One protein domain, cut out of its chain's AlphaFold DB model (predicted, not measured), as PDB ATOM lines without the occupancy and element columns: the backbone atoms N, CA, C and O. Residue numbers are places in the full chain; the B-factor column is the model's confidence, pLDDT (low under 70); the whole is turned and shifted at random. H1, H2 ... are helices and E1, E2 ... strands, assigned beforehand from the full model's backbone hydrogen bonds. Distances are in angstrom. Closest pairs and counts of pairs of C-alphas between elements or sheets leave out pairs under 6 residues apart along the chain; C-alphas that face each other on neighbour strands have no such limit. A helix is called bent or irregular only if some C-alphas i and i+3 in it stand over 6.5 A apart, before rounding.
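What this domain is: This is residues 8 to 109 of the 120 residues of an uncharacterized protein of Acinetobacter bereziniae LMG 1003 = CIP 70.12 (UniProt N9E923). A long, strongly twisted sheet arches along one side of an open frame, and the long helix H2 forms the opposite side, with an empty space between them. The sheet is built round one long bent strand, E3, with E1 and E2 on one side of it and E4 and E5 on the other; E6 pairs with E5, the short helix H1 makes a corner with residues 16 to 19 of H2, the short helix H4 comes near H1, and the short helix H3 only grazes the sheet. The printed part has 102 residues, with four named helices and six named strands; along the chain H1 and H2 come before the strands, and H3 and H4 come after them; the sheet is branched, its neighbour pairs are antiparallel, and the class is mixed, helices and strands. The whole is only just compact, close to loose, with a radius of gyration of the C-alphas of 15.2 A and spans of 45 by 34 by 26 A.

How they stand to each other: H1, residues 8 to 12, and H2, residues 16 to 32, only just touch, only at the corner by their link, with 3 pairs of C-alphas within 8 A; the closest are those of Ile 10 and Tyr 19, 5.7 A apart. H2 is not on the sheet, and its residues 23 to 29 stand free. E1, residues 36 to 42, is antiparallel to E3, residues 54 to 67, with N 36 and O 66 within hydrogen-bond range at 2.9 A. E2, residues 48 to 51, forms a hairpin with E3, with N 49 and O 56 at 2.8 A. E3 bends by 57 degrees at residue 64 and forms a hairpin with E4, residues 70 to 73, with N 65 and O 72 at 2.9 A. E5, residues 77 to 84, is antiparallel to E3, with N 57 and O 81 at 2.9 A. E6, residues 91 to 94, forms a hairpin with E5, with N 80 and O 93 at 2.8 A. H3, residues 96 to 100, only grazes the sheet, with its residues 96 to 99. H4, residues 103 to 108, only just touches H1, with 3 pairs of C-alphas within 8 A, the closest those of Ser 8 and Leu 108 at 5.4 A. In H1, H2 and H4 every O i to N i+4 pair is within hydrogen-bond range; H3 has 0 of 1, and 1 of 2 O i to N i+3 pairs.

Where its parts are: H1 begins at C-alpha 8, (26.837, -2.849, 38.577). H2 is 24.3 A long, E1 17.7 A and E5 23.3 A. E3 is 36.3 A long and ends at C-alpha 67, (18.956, -4.247, 68.093). H4 ends at C-alpha 108, (22.982, 0.950, 38.232).

The domain as a whole: The C-alphas of Asp 52 and Gly 69 are the two farthest apart, 45.1 A. The printed part has no cut and no long link. Its mean pLDDT is 92.6, and no printed residue is under 70.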
ATOM      1  N   SER A   8      27.216  -4.271  38.671       93.44
ATOM      2  CA  SER A   8      26.837  -2.849  38.577       93.44
ATOM      3  C   SER A   8      27.100  -2.081  39.874       93.44
ATOM      4  O   SER A   8      27.634  -0.976  39.824       93.44
ATOM      5  N   LEU A   9      26.822  -2.677  41.042       93.38
ATOM      6  CA  LEU A   9      27.112  -2.038  42.329       93.38
ATOM      7  C   LEU A   9      28.621  -1.927  42.576       93.38
ATOM      8  O   LEU A   9      29.083  -0.919  43.101       93.38
ATOM      9  N   ILE A  10      29.390  -2.945  42.188       94.69
ATOM     10  CA  ILE A  10      30.849  -2.963  42.362       94.69
ATOM     11  C   ILE A  10      31.489  -1.871  41.509       94.69
ATOM     12  O   ILE A  10      32.325  -1.117  41.999       94.69
ATOM     13  N   ASN A  11      31.052  -1.739  40.260       94.19
ATOM     14  CA  ASN A  11      31.520  -0.689  39.362       94.19
ATOM     15  C   ASN A  11      31.107   0.697  39.874       94.19
ATOM     16  O   ASN A  11      31.933   1.606  39.895       94.19
ATOM     17  N   TYR A  12      29.871   0.840  40.363       93.00
ATOM     18  CA  TYR A  12      29.363   2.093  40.925       93.00
ATOM     19  C   TYR A  12      30.198   2.603  42.107       93.00
ATOM     20  O   TYR A  12      30.455   3.800  42.204       93.00
ATOM     21  N   VAL A  13      30.671   1.715  42.987       93.19
ATOM     22  CA  VAL A  13      31.525   2.109  44.126       93.19
ATOM     23  C   VAL A  13      33.003   2.299  43.750       93.19
ATOM     24  O   VAL A  13      33.829   2.574  44.620       93.19
ATOM     25  N   GLY A  14      33.362   2.172  42.469       95.31
ATOM     26  CA  GLY A  14      34.729   2.359  41.975       95.31
ATOM     27  C   GLY A  14      35.583   1.089  41.967       95.31
ATOM     28  O   GLY A  14      36.805   1.175  42.023       95.31
ATOM     29  N   GLY A  15      34.955  -0.087  41.910       95.88
ATOM     30  CA  GLY A  15      35.623  -1.368  41.698       95.88
ATOM     31  C   GLY A  15      35.758  -2.254  42.946       95.88
ATOM     32  O   GLY A  15      35.306  -1.899  44.042       95.88
ATOM     33  N   PRO A  16      36.373  -3.444  42.793       94.62
ATOM     34  CA  PRO A  16      36.402  -4.480  43.828       94.62
ATOM     35  C   PRO A  16      37.042  -4.050  45.153       94.62
ATOM     36  O   PRO A  16      36.549  -4.428  46.213       94.62
ATOM     37  N   GLU A  17      38.105  -3.243  45.119       95.62
ATOM     38  CA  GLU A  17      38.795  -2.783  46.333       95.62
ATOM     39  C   GLU A  17      37.907  -1.877  47.191       95.62
ATOM     40  O   GLU A  17      37.793  -2.061  48.405       95.62
ATOM     41  N   ASN A  18      37.228  -0.916  46.561       96.25
ATOM     42  CA  ASN A  18      36.294  -0.039  47.257       96.25
ATOM     43  C   ASN A  18      35.068  -0.808  47.741       96.25
ATOM     44  O   ASN A  18      34.578  -0.553  48.841       96.25
ATOM     45  N   TYR A  19      34.620  -1.803  46.974       94.19
ATOM     46  CA  TYR A  19      33.559  -2.694  47.414       94.19
ATOM     47  C   TYR A  19      33.953  -3.491  48.666       94.19
ATOM     48  O   TYR A  19      33.178  -3.570  49.616       94.19
ATOM     49  N   GLN A  20      35.181  -4.014  48.737       94.62
ATOM     50  CA  GLN A  20      35.682  -4.681  49.944       94.62
ATOM     51  C   GLN A  20      35.761  -3.732  51.147       94.62
ATOM     52  O   GLN A  20      35.362  -4.113  52.250       94.62
ATOM     53  N   LYS A  21      36.221  -2.488  50.949       95.94
ATOM     54  CA  LYS A  21      36.226  -1.461  52.007       95.94
ATOM     55  C   LYS A  21      34.808  -1.166  52.504       95.94
ATOM     56  O   LYS A  21      34.593  -1.117  53.713       95.94
ATOM     57  N   LEU A  22      33.841  -1.045  51.590       92.75
ATOM     58  CA  LEU A  22      32.428  -0.857  51.919       92.75
ATOM     59  C   LEU A  22      31.870  -2.036  52.725       92.75
ATOM     60  O   LEU A  22      31.201  -1.822  53.734       92.75
ATOM     61  N   LEU A  23      32.170  -3.275  52.324       92.62
ATOM     62  CA  LEU A  23      31.747  -4.467  53.062       92.62
ATOM     63  C   LEU A  23      32.335  -4.498  54.474       92.62
ATOM     64  O   LEU A  23      31.608  -4.776  55.425       92.62
ATOM     65  N   LYS A  24      33.622  -4.170  54.628       95.12
ATOM     66  CA  LYS A  24      34.273  -4.104  55.943       95.12
ATOM     67  C   LYS A  24      33.650  -3.022  56.827       95.12
ATOM     68  O   LYS A  24      33.397  -3.263  58.003       95.12
ATOM     69  N   TYR A  25      33.350  -1.857  56.255       93.94
ATOM     70  CA  TYR A  25      32.637  -0.792  56.959       93.94
ATOM     71  C   TYR A  25      31.242  -1.247  57.419       93.94
ATOM     72  O   TYR A  25      30.905  -1.099  58.592       93.94
ATOM     73  N   ALA A  26      30.457  -1.870  56.534       90.50
ATOM     74  CA  ALA A  26      29.131  -2.385  56.872       90.50
ATOM     75  C   ALA A  26      29.182  -3.471  57.963       90.50
ATOM     76  O   ALA A  26      28.364  -3.460  58.880       90.50
ATOM     77  N   GLN A  27      30.164  -4.378  57.904       91.06
ATOM     78  CA  GLN A  27      30.383  -5.396  58.936       91.06
ATOM     79  C   GLN A  27      30.660  -4.772  60.308       91.06
ATOM     80  O   GLN A  27      30.038  -5.177  61.289       91.06
ATOM     81  N   ASN A  28      31.533  -3.763  60.375       93.75
ATOM     82  CA  ASN A  28      31.827  -3.060  61.625       93.75
ATOM     83  C   ASN A  28      30.578  -2.365  62.185       93.75
ATOM     84  O   ASN A  28      30.262  -2.535  63.358       93.75
ATOM     85  N   MET A  29      29.809  -1.680  61.333       89.69
ATOM     86  CA  MET A  29      28.545  -1.043  61.726       89.69
ATOM     87  C   MET A  29      27.535  -2.049  62.306       89.69
ATOM     88  O   MET A  29      26.855  -1.761  63.295       89.69
ATOM     89  N   PHE A  30      27.427  -3.246  61.720       87.56
ATOM     90  CA  PHE A  30      26.556  -4.297  62.252       87.56
ATOM     91  C   PHE A  30      27.055  -4.859  63.587       87.56
ATOM     92  O   PHE A  30      26.249  -5.076  64.494       87.56
ATOM     93  N   ALA A  31      28.368  -5.047  63.736       88.00
ATOM     94  CA  ALA A  31      28.963  -5.505  64.987       88.00
ATOM     95  C   ALA A  31      28.751  -4.487  66.126       88.00
ATOM     96  O   ALA A  31      28.308  -4.858  67.214       88.00
ATOM     97  N   GLU A  32      28.993  -3.200  65.864       90.88
ATOM     98  CA  GLU A  32      28.829  -2.114  66.840       90.88
ATOM     99  C   GLU A  32      27.371  -1.928  67.277       90.88
ATOM    100  O   GLU A  32      27.090  -1.714  68.457       90.88
ATOM    101  N   SER A  33      26.420  -2.076  66.348       86.44
ATOM    102  CA  SER A  33      24.984  -1.956  66.643       86.44
ATOM    103  C   SER A  33      24.391  -3.165  67.378       86.44
ATOM    104  O   SER A  33      23.209  -3.137  67.739       86.44
ATOM    105  N   LYS A  34      25.192  -4.216  67.635       88.25
ATOM    106  CA  LYS A  34      24.741  -5.494  68.218       88.25
ATOM    107  C   LYS A  34      23.494  -6.014  67.497       88.25
ATOM    108  O   LYS A  34      22.516  -6.413  68.137       88.25
ATOM    109  N   LEU A  35      23.512  -5.906  66.170       90.38
ATOM    110  CA  LEU A  35      22.388  -6.247  65.319       90.38
ATOM    111  C   LEU A  35      22.367  -7.755  65.071       90.38
ATOM    112  O   LEU A  35      23.345  -8.344  64.624       90.38
ATOM    113  N   GLU A  36      21.216  -8.363  65.316       92.19
ATOM    114  CA  GLU A  36      20.951  -9.771  65.041       92.19
ATOM    115  C   GLU A  36      19.727  -9.869  64.129       92.19
ATOM    116  O   GLU A  36      18.658  -9.341  64.442       92.19
ATOM    117  N   ILE A  37      19.862 -10.539  62.986       93.12
ATOM    118  CA  ILE A  37      18.724 -10.822  62.108       93.12
ATOM    119  C   ILE A  37      17.986 -12.037  62.668       93.12
ATOM    120  O   ILE A  37      18.518 -13.141  62.654       93.12
ATOM    121  N   GLN A  38      16.757 -11.839  63.145       96.06
ATOM    122  CA  GLN A  38      15.951 -12.913  63.735       96.06
ATOM    123  C   GLN A  38      15.096 -13.629  62.689       96.06
ATOM    124  O   GLN A  38      14.923 -14.843  62.741       96.06
ATOM    125  N   LYS A  39      14.527 -12.873  61.743       96.69
ATOM    126  CA  LYS A  39      13.674 -13.420  60.686       96.69
ATOM    127  C   LYS A  39      13.787 -12.580  59.426       96.69
ATOM    128  O   LYS A  39      13.772 -11.351  59.491       96.69
ATOM    129  N   VAL A  40      13.827 -13.250  58.282       96.19
ATOM    130  CA  VAL A  40      13.629 -12.632  56.972       96.19
ATOM    131  C   VAL A  40      12.447 -13.326  56.322       96.19
ATOM    132  O   VAL A  40      12.440 -14.544  56.172       96.19
ATOM    133  N   GLU A  41      11.439 -12.548  55.966       96.94
ATOM    134  CA  GLU A  41      10.272 -13.011  55.225       96.94
ATOM    135  C   GLU A  41      10.335 -12.417  53.827       96.94
ATOM    136  O   GLU A  41      10.693 -11.249  53.669       96.94
ATOM    137  N   SER A  42       9.996 -13.214  52.819       95.62
ATOM    138  CA  SER A  42       9.966 -12.769  51.428       95.62
ATOM    139  C   SER A  42       8.719 -13.275  50.726       95.62
ATOM    140  O   SER A  42       8.210 -14.341  51.070       95.62
ATOM    141  N   ASN A  43       8.248 -12.504  49.751       94.06
ATOM    142  CA  ASN A  43       7.155 -12.887  48.866       94.06
ATOM    143  C   ASN A  43       7.675 -13.007  47.427       94.06
ATOM    144  O   ASN A  43       8.678 -12.369  47.094       94.06
ATOM    145  N   PRO A  44       7.008 -13.785  46.558       93.81
ATOM    146  CA  PRO A  44       7.341 -13.811  45.139       93.81
ATOM    147  C   PRO A  44       7.304 -12.402  44.515       93.81
ATOM    148  O   PRO A  44       6.484 -11.572  44.928       93.81
ATOM    149  N   PRO A  45       8.164 -12.110  43.523       93.19
ATOM    150  CA  PRO A  45       8.060 -10.873  42.760       93.19
ATOM    151  C   PRO A  45       6.738 -10.841  41.980       93.19
ATOM    152  O   PRO A  45       6.299 -11.859  41.450       93.19
ATOM    153  N   LEU A  46       6.114  -9.663  41.885       86.88
ATOM    154  CA  LEU A  46       4.876  -9.483  41.109       86.88
ATOM    155  C   LEU A  46       5.139  -9.338  39.605       86.88
ATOM    156  O   LEU A  46       4.303  -9.711  38.789       86.88
ATOM    157  N   TYR A  47       6.291  -8.767  39.256       87.19
ATOM    158  CA  TYR A  47       6.697  -8.475  37.886       87.19
ATOM    159  C   TYR A  47       8.197  -8.736  37.734       87.19
ATOM    160  O   TYR A  47       8.968  -8.516  38.678       87.19
ATOM    161  N   SER A  48       8.609  -9.148  36.537       91.56
ATOM    162  CA  SER A  48      10.000  -9.106  36.094       91.56
ATOM    163  C   SER A  48      10.137  -8.199  34.874       91.56
ATOM    164  O   SER A  48       9.185  -7.981  34.121       91.56
ATOM    165  N   TYR A  49      11.322  -7.626  34.721       92.62
ATOM    166  CA  TYR A  49      11.684  -6.721  33.644       92.62
ATOM    167  C   TYR A  49      12.887  -7.311  32.926       92.62
ATOM    168  O   TYR A  49      13.870  -7.678  33.569       92.62
ATOM    169  N   ILE A  50      12.807  -7.391  31.601       93.44
ATOM    170  CA  ILE A  50      13.972  -7.694  30.778       93.44
ATOM    171  C   ILE A  50      14.636  -6.371  30.422       93.44
ATOM    172  O   ILE A  50      13.995  -5.491  29.845       93.44
ATOM    173  N   VAL A  51      15.899  -6.231  30.808       91.69
ATOM    174  CA  VAL A  51      16.721  -5.054  30.538       91.69
ATOM    175  C   VAL A  51      18.034  -5.544  29.961       91.69
ATOM    176  O   VAL A  51      18.747  -6.314  30.597       91.69
ATOM    177  N   ASP A  52      18.324  -5.131  28.731       90.06
ATOM    178  CA  ASP A  52      19.428  -5.669  27.938       90.06
ATOM    179  C   ASP A  52      19.357  -7.211  27.850       90.06
ATOM    180  O   ASP A  52      18.404  -7.743  27.284       90.06
ATOM    181  N   GLN A  53      20.335  -7.930  28.410       93.44
ATOM    182  CA  GLN A  53      20.365  -9.402  28.478       93.44
ATOM    183  C   GLN A  53      20.103  -9.936  29.893       93.44
ATOM    184  O   GLN A  53      20.463 -11.074  30.220       93.44
ATOM    185  N   GLU A  54      19.511  -9.114  30.757       95.50
ATOM    186  CA  GLU A  54      19.255  -9.444  32.152       95.50
ATOM    187  C   GLU A  54      17.765  -9.456  32.465       95.50
ATOM    188  O   GLU A  54      16.986  -8.623  32.003       95.50
ATOM    189  N   GLU A  55      17.370 -10.412  33.295       95.56
ATOM    190  CA  GLU A  55      16.089 -10.389  33.973       95.56
ATOM    191  C   GLU A  55      16.273  -9.794  35.366       95.56
ATOM    192  O   GLU A  55      17.078 -10.276  36.169       95.56
ATOM    193  N   ILE A  56      15.484  -8.762  35.650       95.25
ATOM    194  CA  ILE A  56      15.489  -8.038  36.913       95.25
ATOM    195  C   ILE A  56      14.095  -8.114  37.527       95.25
ATOM    196  O   ILE A  56      13.099  -7.760  36.895       95.25
ATOM    197  N   CYS A  57      14.005  -8.535  38.785       94.62
ATOM    198  CA  CYS A  57      12.752  -8.528  39.530       94.62
ATOM    199  C   CYS A  57      12.943  -7.989  40.950       94.62
ATOM    200  O   CYS A  57      14.036  -8.015  41.522       94.62
ATOM    201  N   PHE A  58      11.858  -7.472  41.524       94.50
ATOM    202  CA  PHE A  58      11.857  -6.941  42.883       94.50
ATOM    203  C   PHE A  58      11.170  -7.939  43.806       94.50
ATOM    204  O   PHE A  58       9.965  -8.148  43.690       94.50
ATOM    205  N   VAL A  59      11.934  -8.550  44.709       95.50
ATOM    206  CA  VAL A  59      11.458  -9.554  45.670       95.50
ATOM    207  C   VAL A  59      11.101  -8.840  46.974       95.50
ATOM    208  O   VAL A  59      12.020  -8.426  47.692       95.50
ATOM    209  N   PRO A  60       9.809  -8.648  47.307       95.50
ATOM    210  CA  PRO A  60       9.417  -7.985  48.544       95.50
ATOM    211  C   PRO A  60       9.946  -8.748  49.755       95.50
ATOM    212  O   PRO A  60       9.855  -9.976  49.805       95.50
ATOM    213  N   LYS A  61      10.472  -8.023  50.742       94.88
ATOM    214  CA  LYS A  61      10.979  -8.582  51.992       94.88
ATOM    215  C   LYS A  61      10.553  -7.779  53.207       94.88
ATOM    216  O   LYS A  61      10.386  -6.562  53.155       94.88
ATOM    217  N   THR A  62      10.457  -8.464  54.336       95.56
ATOM    218  CA  THR A  62      10.410  -7.837  55.656       95.56
ATOM    219  C   THR A  62      11.434  -8.501  56.562       95.56
ATOM    220  O   THR A  62      11.627  -9.713  56.505       95.56
ATOM    221  N   ILE A  63      12.113  -7.699  57.380       95.94
ATOM    222  CA  ILE A  63      13.156  -8.177  58.286       95.94
ATOM    223  C   ILE A  63      12.723  -7.893  59.721       95.94
ATOM    224  O   ILE A  63      12.419  -6.752  60.067       95.94
ATOM    225  N   THR A  64      12.750  -8.922  60.558       97.50
ATOM    226  CA  THR A  64      12.684  -8.789  62.013       97.50
ATOM    227  C   THR A  64      14.093  -8.948  62.558       97.50
ATOM    228  O   THR A  64      14.772  -9.939  62.279       97.50
ATOM    229  N   MET A  65      14.540  -7.964  63.324       95.31
ATOM    230  CA  MET A  65      15.889  -7.895  63.874       95.31
ATOM    231  C   MET A  65      15.846  -7.578  65.362       95.31
ATOM    232  O   MET A  65      14.902  -6.961  65.847       95.31
ATOM    233  N   LYS A  66      16.882  -7.973  66.088       95.38
ATOM    234  CA  LYS A  66      17.124  -7.551  67.460       95.38
ATOM    235  C   LYS A  66      18.253  -6.530  67.447       95.38
ATOM    236  O   LYS A  66      19.328  -6.804  66.924       95.38
ATOM    237  N   VAL A  67      17.995  -5.351  68.002       91.06
ATOM    238  CA  VAL A  67      18.956  -4.247  68.093       91.06
ATOM    239  C   VAL A  67      19.080  -3.863  69.558       91.06
ATOM    240  O   VAL A  67      18.078  -3.554  70.203       91.06
ATOM    241  N   ALA A  68      20.296  -3.944  70.103       88.38
ATOM    242  CA  ALA A  68      20.570  -3.668  71.517       88.38
ATOM    243  C   ALA A  68      19.584  -4.368  72.486       88.38
ATOM    244  O   ALA A  68      19.116  -3.785  73.461       88.38
ATOM    245  N   GLY A  69      19.231  -5.625  72.195       89.56
ATOM    246  CA  GLY A  69      18.329  -6.420  73.032       89.56
ATOM    247  C   GLY A  69      16.839  -6.318  72.689       89.56
ATOM    248  O   GLY A  69      16.082  -7.188  73.113       89.56
ATOM    249  N   LYS A  70      16.413  -5.324  71.902       93.62
ATOM    250  CA  LYS A  70      15.003  -5.097  71.552       93.62
ATOM    251  C   LYS A  70      14.682  -5.651  70.169       93.62
ATOM    252  O   LYS A  70      15.404  -5.364  69.217       93.62
ATOM    253  N   THR A  71      13.589  -6.401  70.044       96.31
ATOM    254  CA  THR A  71      13.082  -6.846  68.738       96.31
ATOM    255  C   THR A  71      12.385  -5.691  68.024       96.31
ATOM    256  O   THR A  71      11.504  -5.039  68.580       96.31
ATOM    257  N   VAL A  72      12.783  -5.454  66.779       95.25
ATOM    258  CA  VAL A  72      12.270  -4.417  65.889       95.25
ATOM    259  C   VAL A  72      11.947  -5.057  64.543       95.25
ATOM    260  O   VAL A  72      12.739  -5.822  63.990       95.25
ATOM    261  N   LYS A  73      10.778  -4.730  63.992       95.69
ATOM    262  CA  LYS A  73      10.420  -5.068  62.613       95.69
ATOM    263  C   LYS A  73      10.796  -3.886  61.724       95.69
ATOM    264  O   LYS A  73      10.299  -2.784  61.939       95.69
ATOM    265  N   ALA A  74      11.697  -4.097  60.771       91.56
ATOM    266  CA  ALA A  74      12.059  -3.065  59.808       91.56
ATOM    267  C   ALA A  74      10.876  -2.746  58.885       91.56
ATOM    268  O   ALA A  74      10.022  -3.603  58.635       91.56
ATOM    269  N   SER A  75      10.860  -1.526  58.347       92.00
ATOM    270  CA  SER A  75       9.922  -1.152  57.290       92.00
ATOM    271  C   SER A  75      10.022  -2.132  56.114       92.00
ATOM    272  O   SER A  75      11.137  -2.556  55.782       92.00
ATOM    273  N   PRO A  76       8.893  -2.495  55.476       93.06
ATOM    274  CA  PRO A  76       8.910  -3.332  54.283       93.06
ATOM    275  C   PRO A  76       9.834  -2.757  53.210       93.06
ATOM    276  O   PRO A  76       9.828  -1.556  52.932       93.06
ATOM    277  N   SER A  77      10.629  -3.628  52.604       94.06
ATOM    278  CA  SER A  77      11.535  -3.274  51.517       94.06
ATOM    279  C   SER A  77      11.529  -4.394  50.478       94.06
ATOM    280  O   SER A  77      10.662  -5.264  50.485       94.06
ATOM    281  N   PHE A  78      12.501  -4.411  49.574       94.44
ATOM    282  CA  PHE A  78      12.672  -5.500  48.614       94.44
ATOM    283  C   PHE A  78      14.156  -5.805  48.395       94.44
ATOM    284  O   PHE A  78      15.024  -5.018  48.779       94.44
ATOM    285  N   MET A  79      14.447  -6.960  47.806       95.19
ATOM    286  CA  MET A  79      15.708  -7.222  47.111       95.19
ATOM    287  C   MET A  79      15.501  -6.963  45.621       95.19
ATOM    288  O   MET A  79      14.442  -7.284  45.087       95.19
ATOM    289  N   VAL A  80      16.508  -6.426  44.940       95.12
ATOM    290  CA  VAL A  80      16.585  -6.473  43.478       95.12
ATOM    291  C   VAL A  80      17.322  -7.754  43.119       95.12
ATOM    292  O   VAL A  80      18.504  -7.874  43.435       95.12
ATOM    293  N   ALA A  81      16.626  -8.718  42.528       95.88
ATOM    294  CA  ALA A  81      17.227  -9.943  42.021       95.88
ATOM    295  C   ALA A  81      17.527  -9.767  40.531       95.88
ATOM    296  O   ALA A  81      16.650  -9.351  39.775       95.88
ATOM    297  N   ILE A  82      18.764 -10.059  40.131       96.06
ATOM    298  CA  ILE A  82      19.258  -9.902  38.760       96.06
ATOM    299  C   ILE A  82      19.909 -11.206  38.304       96.06
ATOM    300  O   ILE A  82      20.751 -11.761  39.021       96.06
ATOM    301  N   ARG A  83      19.552 -11.685  37.113       95.38
ATOM    302  CA  ARG A  83      20.266 -12.765  36.419       95.38
ATOM    303  C   ARG A  83      20.444 -12.432  34.948       95.38
ATOM    304  O   ARG A  83      19.569 -11.818  34.348       95.38
ATOM    305  N   SER A  84      21.508 -12.943  34.340       94.44
ATOM    306  CA  SER A  84      21.574 -13.029  32.880       94.44
ATOM    307  C   SER A  84      20.513 -14.004  32.368       94.44
ATOM    308  O   SER A  84      20.305 -15.060  32.965       94.44
ATOM    309  N   GLN A  85      19.898 -13.709  31.223       93.69
ATOM    310  CA  GLN A  85      18.994 -14.639  30.537       93.69
ATOM    311  C   GLN A  85      19.691 -15.945  30.115       93.69
ATOM    312  O   GLN A  85      19.032 -16.961  29.906       93.69
ATOM    313  N   HIS A  86      21.024 -15.939  30.038       93.19
ATOM    314  CA  HIS A  86      21.849 -17.098  29.698       93.19
ATOM    315  C   HIS A  86      22.334 -17.880  30.931       93.19
ATOM    316  O   HIS A  86      23.118 -18.817  30.796       93.19
ATOM    317  N   SER A  87      21.908 -17.500  32.141       89.94
ATOM    318  CA  SER A  87      22.360 -18.105  33.393       89.94
ATOM    319  C   SER A  87      21.211 -18.344  34.367       89.94
ATOM    320  O   SER A  87      20.296 -17.540  34.518       89.94
ATOM    321  N   HIS A  88      21.294 -19.439  35.119       87.50
ATOM    322  CA  HIS A  88      20.388 -19.697  36.240       87.50
ATOM    323  C   HIS A  88      20.894 -19.113  37.569       87.50
ATOM    324  O   HIS A  88      20.277 -19.326  38.614       87.50
ATOM    325  N   GLN A  89      22.016 -18.386  37.556       92.50
ATOM    326  CA  GLN A  89      22.586 -17.785  38.756       92.50
ATOM    327  C   GLN A  89      22.024 -16.388  39.004       92.50
ATOM    328  O   GLN A  89      22.191 -15.480  38.195       92.50
ATOM    329  N   TRP A  90      21.407 -16.227  40.171       94.25
ATOM    330  CA  TRP A  90      20.914 -14.947  40.654       94.25
ATOM    331  C   TRP A  90      21.965 -14.209  41.482       94.25
ATOM    332  O   TRP A  90      22.612 -14.783  42.367       94.25
ATOM    333  N   THR A  91      22.046 -12.911  41.233       96.12
ATOM    334  CA  THR A  91      22.683 -11.922  42.098       96.12
ATOM    335  C   THR A  91      21.620 -11.025  42.720       96.12
ATOM    336  O   THR A  91      20.482 -10.971  42.253       96.12
ATOM    337  N   TYR A  92      21.977 -10.345  43.805       94.25
ATOM    338  CA  TYR A  92      21.036  -9.595  44.619       94.25
ATOM    339  C   TYR A  92      21.632  -8.265  45.075       94.25
ATOM    340  O   TYR A  92      22.801  -8.193  45.462       94.25
ATOM    341  N   LEU A  93      20.800  -7.225  45.080       93.88
ATOM    342  CA  LEU A  93      21.074  -5.925  45.691       93.88
ATOM    343  C   LEU A  93      19.982  -5.621  46.724       93.88
ATOM    344  O   LEU A  93      18.806  -5.898  46.480       93.88
ATOM    345  N   ASP A  94      20.343  -5.055  47.878       91.25
ATOM    346  CA  ASP A  94      19.341  -4.628  48.860       91.25
ATOM    347  C   ASP A  94      18.651  -3.338  48.381       91.25
ATOM    348  O   ASP A  94      19.292  -2.310  48.154       91.25
ATOM    349  N   GLY A  95      17.328  -3.399  48.217       91.12
ATOM    350  CA  GLY A  95      16.504  -2.305  47.707       91.12
ATOM    351  C   GLY A  95      16.135  -1.232  48.734       91.12
ATOM    352  O   GLY A  95      15.601  -0.195  48.351       91.12
ATOM    353  N   SER A  96      16.434  -1.415  50.023       87.50
ATOM    354  CA  SER A  96      16.150  -0.399  51.054       87.50
ATOM    355  C   SER A  96      16.878   0.926  50.794       87.50
ATOM    356  O   SER A  96      16.347   2.000  51.081       87.50
ATOM    357  N   GLY A  97      18.071   0.877  50.189       82.50
ATOM    358  CA  GLY A  97      18.786   2.067  49.719       82.50
ATOM    359  C   GLY A  97      18.111   2.731  48.514       82.50
ATOM    360  O   GLY A  97      18.105   3.958  48.414       82.50
ATOM    361  N   LEU A  98      17.484   1.939  47.637       85.69
ATOM    362  CA  LEU A  98      16.780   2.431  46.450       85.69
ATOM    363  C   LEU A  98      15.473   3.139  46.808       85.69
ATOM    364  O   LEU A  98      15.140   4.128  46.170       85.69
ATOM    365  N   GLN A  99      14.773   2.705  47.859       82.75
ATOM    366  CA  GLN A  99      13.602   3.433  48.371       82.75
ATOM    367  C   GLN A  99      13.968   4.864  48.798       82.75
ATOM    368  O   GLN A  99      13.224   5.804  48.542       82.75
ATOM    369  N   LYS A 100      15.147   5.045  49.410       82.31
ATOM    370  CA  LYS A 100      15.648   6.366  49.828       82.31
ATOM    371  C   LYS A 100      16.215   7.186  48.670       82.31
ATOM    372  O   LYS A 100      16.234   8.411  48.740       82.31
ATOM    373  N   ASN A 101      16.704   6.524  47.622       85.38
ATOM    374  CA  ASN A 101      17.251   7.167  46.434       85.38
ATOM    375  C   ASN A 101      16.857   6.407  45.152       85.38
ATOM    376  O   ASN A 101      17.677   5.665  44.600       85.38
ATOM    377  N   PRO A 102      15.636   6.622  44.625       84.19
ATOM    378  CA  PRO A 102      15.148   5.890  43.454       84.19
ATOM    379  C   PRO A 102      15.997   6.101  42.195       84.19
ATOM    380  O   PRO A 102      16.073   5.224  41.339       84.19
ATOM    381  N   LYS A 103      16.701   7.240  42.096       87.56
ATOM    382  CA  LYS A 103      17.600   7.545  40.971       87.56
ATOM    383  C   LYS A 103      18.751   6.546  40.856       87.56
ATOM    384  O   LYS A 103      19.240   6.317  39.755       87.56
ATOM    385  N   MET A 104      19.160   5.931  41.968       89.56
ATOM    386  CA  MET A 104      20.234   4.938  41.987       89.56
ATOM    387  C   MET A 104      19.906   3.720  41.120       89.56
ATOM    388  O   MET A 104      20.811   3.184  40.490       89.56
ATOM    389  N   LEU A 105      18.631   3.325  41.009       90.69
ATOM    390  CA  LEU A 105      18.228   2.224  40.130       90.69
ATOM    391  C   LEU A 105      18.643   2.497  38.677       90.69
ATOM    392  O   LEU A 105      19.247   1.639  38.044       90.69
ATOM    393  N   PHE A 106      18.398   3.714  38.189       90.88
ATOM    394  CA  PHE A 106      18.735   4.128  36.823       90.88
ATOM    395  C   PHE A 106      20.228   4.414  36.624       90.88
ATOM    396  O   PHE A 106      20.699   4.446  35.497       90.88
ATOM    397  N   ILE A 107      20.990   4.623  37.699       91.94
ATOM    398  CA  ILE A 107      22.455   4.701  37.611       91.94
ATOM    399  C   ILE A 107      23.043   3.294  37.472       91.94
ATOM    400  O   ILE A 107      23.944   3.075  36.667       91.94
ATOM    401  N   LEU A 108      22.527   2.341  38.252       92.06
ATOM    402  CA  LEU A 108      22.982   0.950  38.232       92.06
ATOM    403  C   LEU A 108      22.533   0.208  36.968       92.06
ATOM    404  O   LEU A 108      23.251  -0.673  36.505       92.06
ATOM    405  N   PHE A 109      21.369   0.572  36.428       92.69
ATOM    406  CA  PHE A 109      20.768  -0.007  35.228       92.69
ATOM    407  C   PHE A 109      20.263   1.124  34.310       92.69
ATOM    408  O   PHE A 109      19.087   1.492  34.363       92.69
TER     409      PHE A 109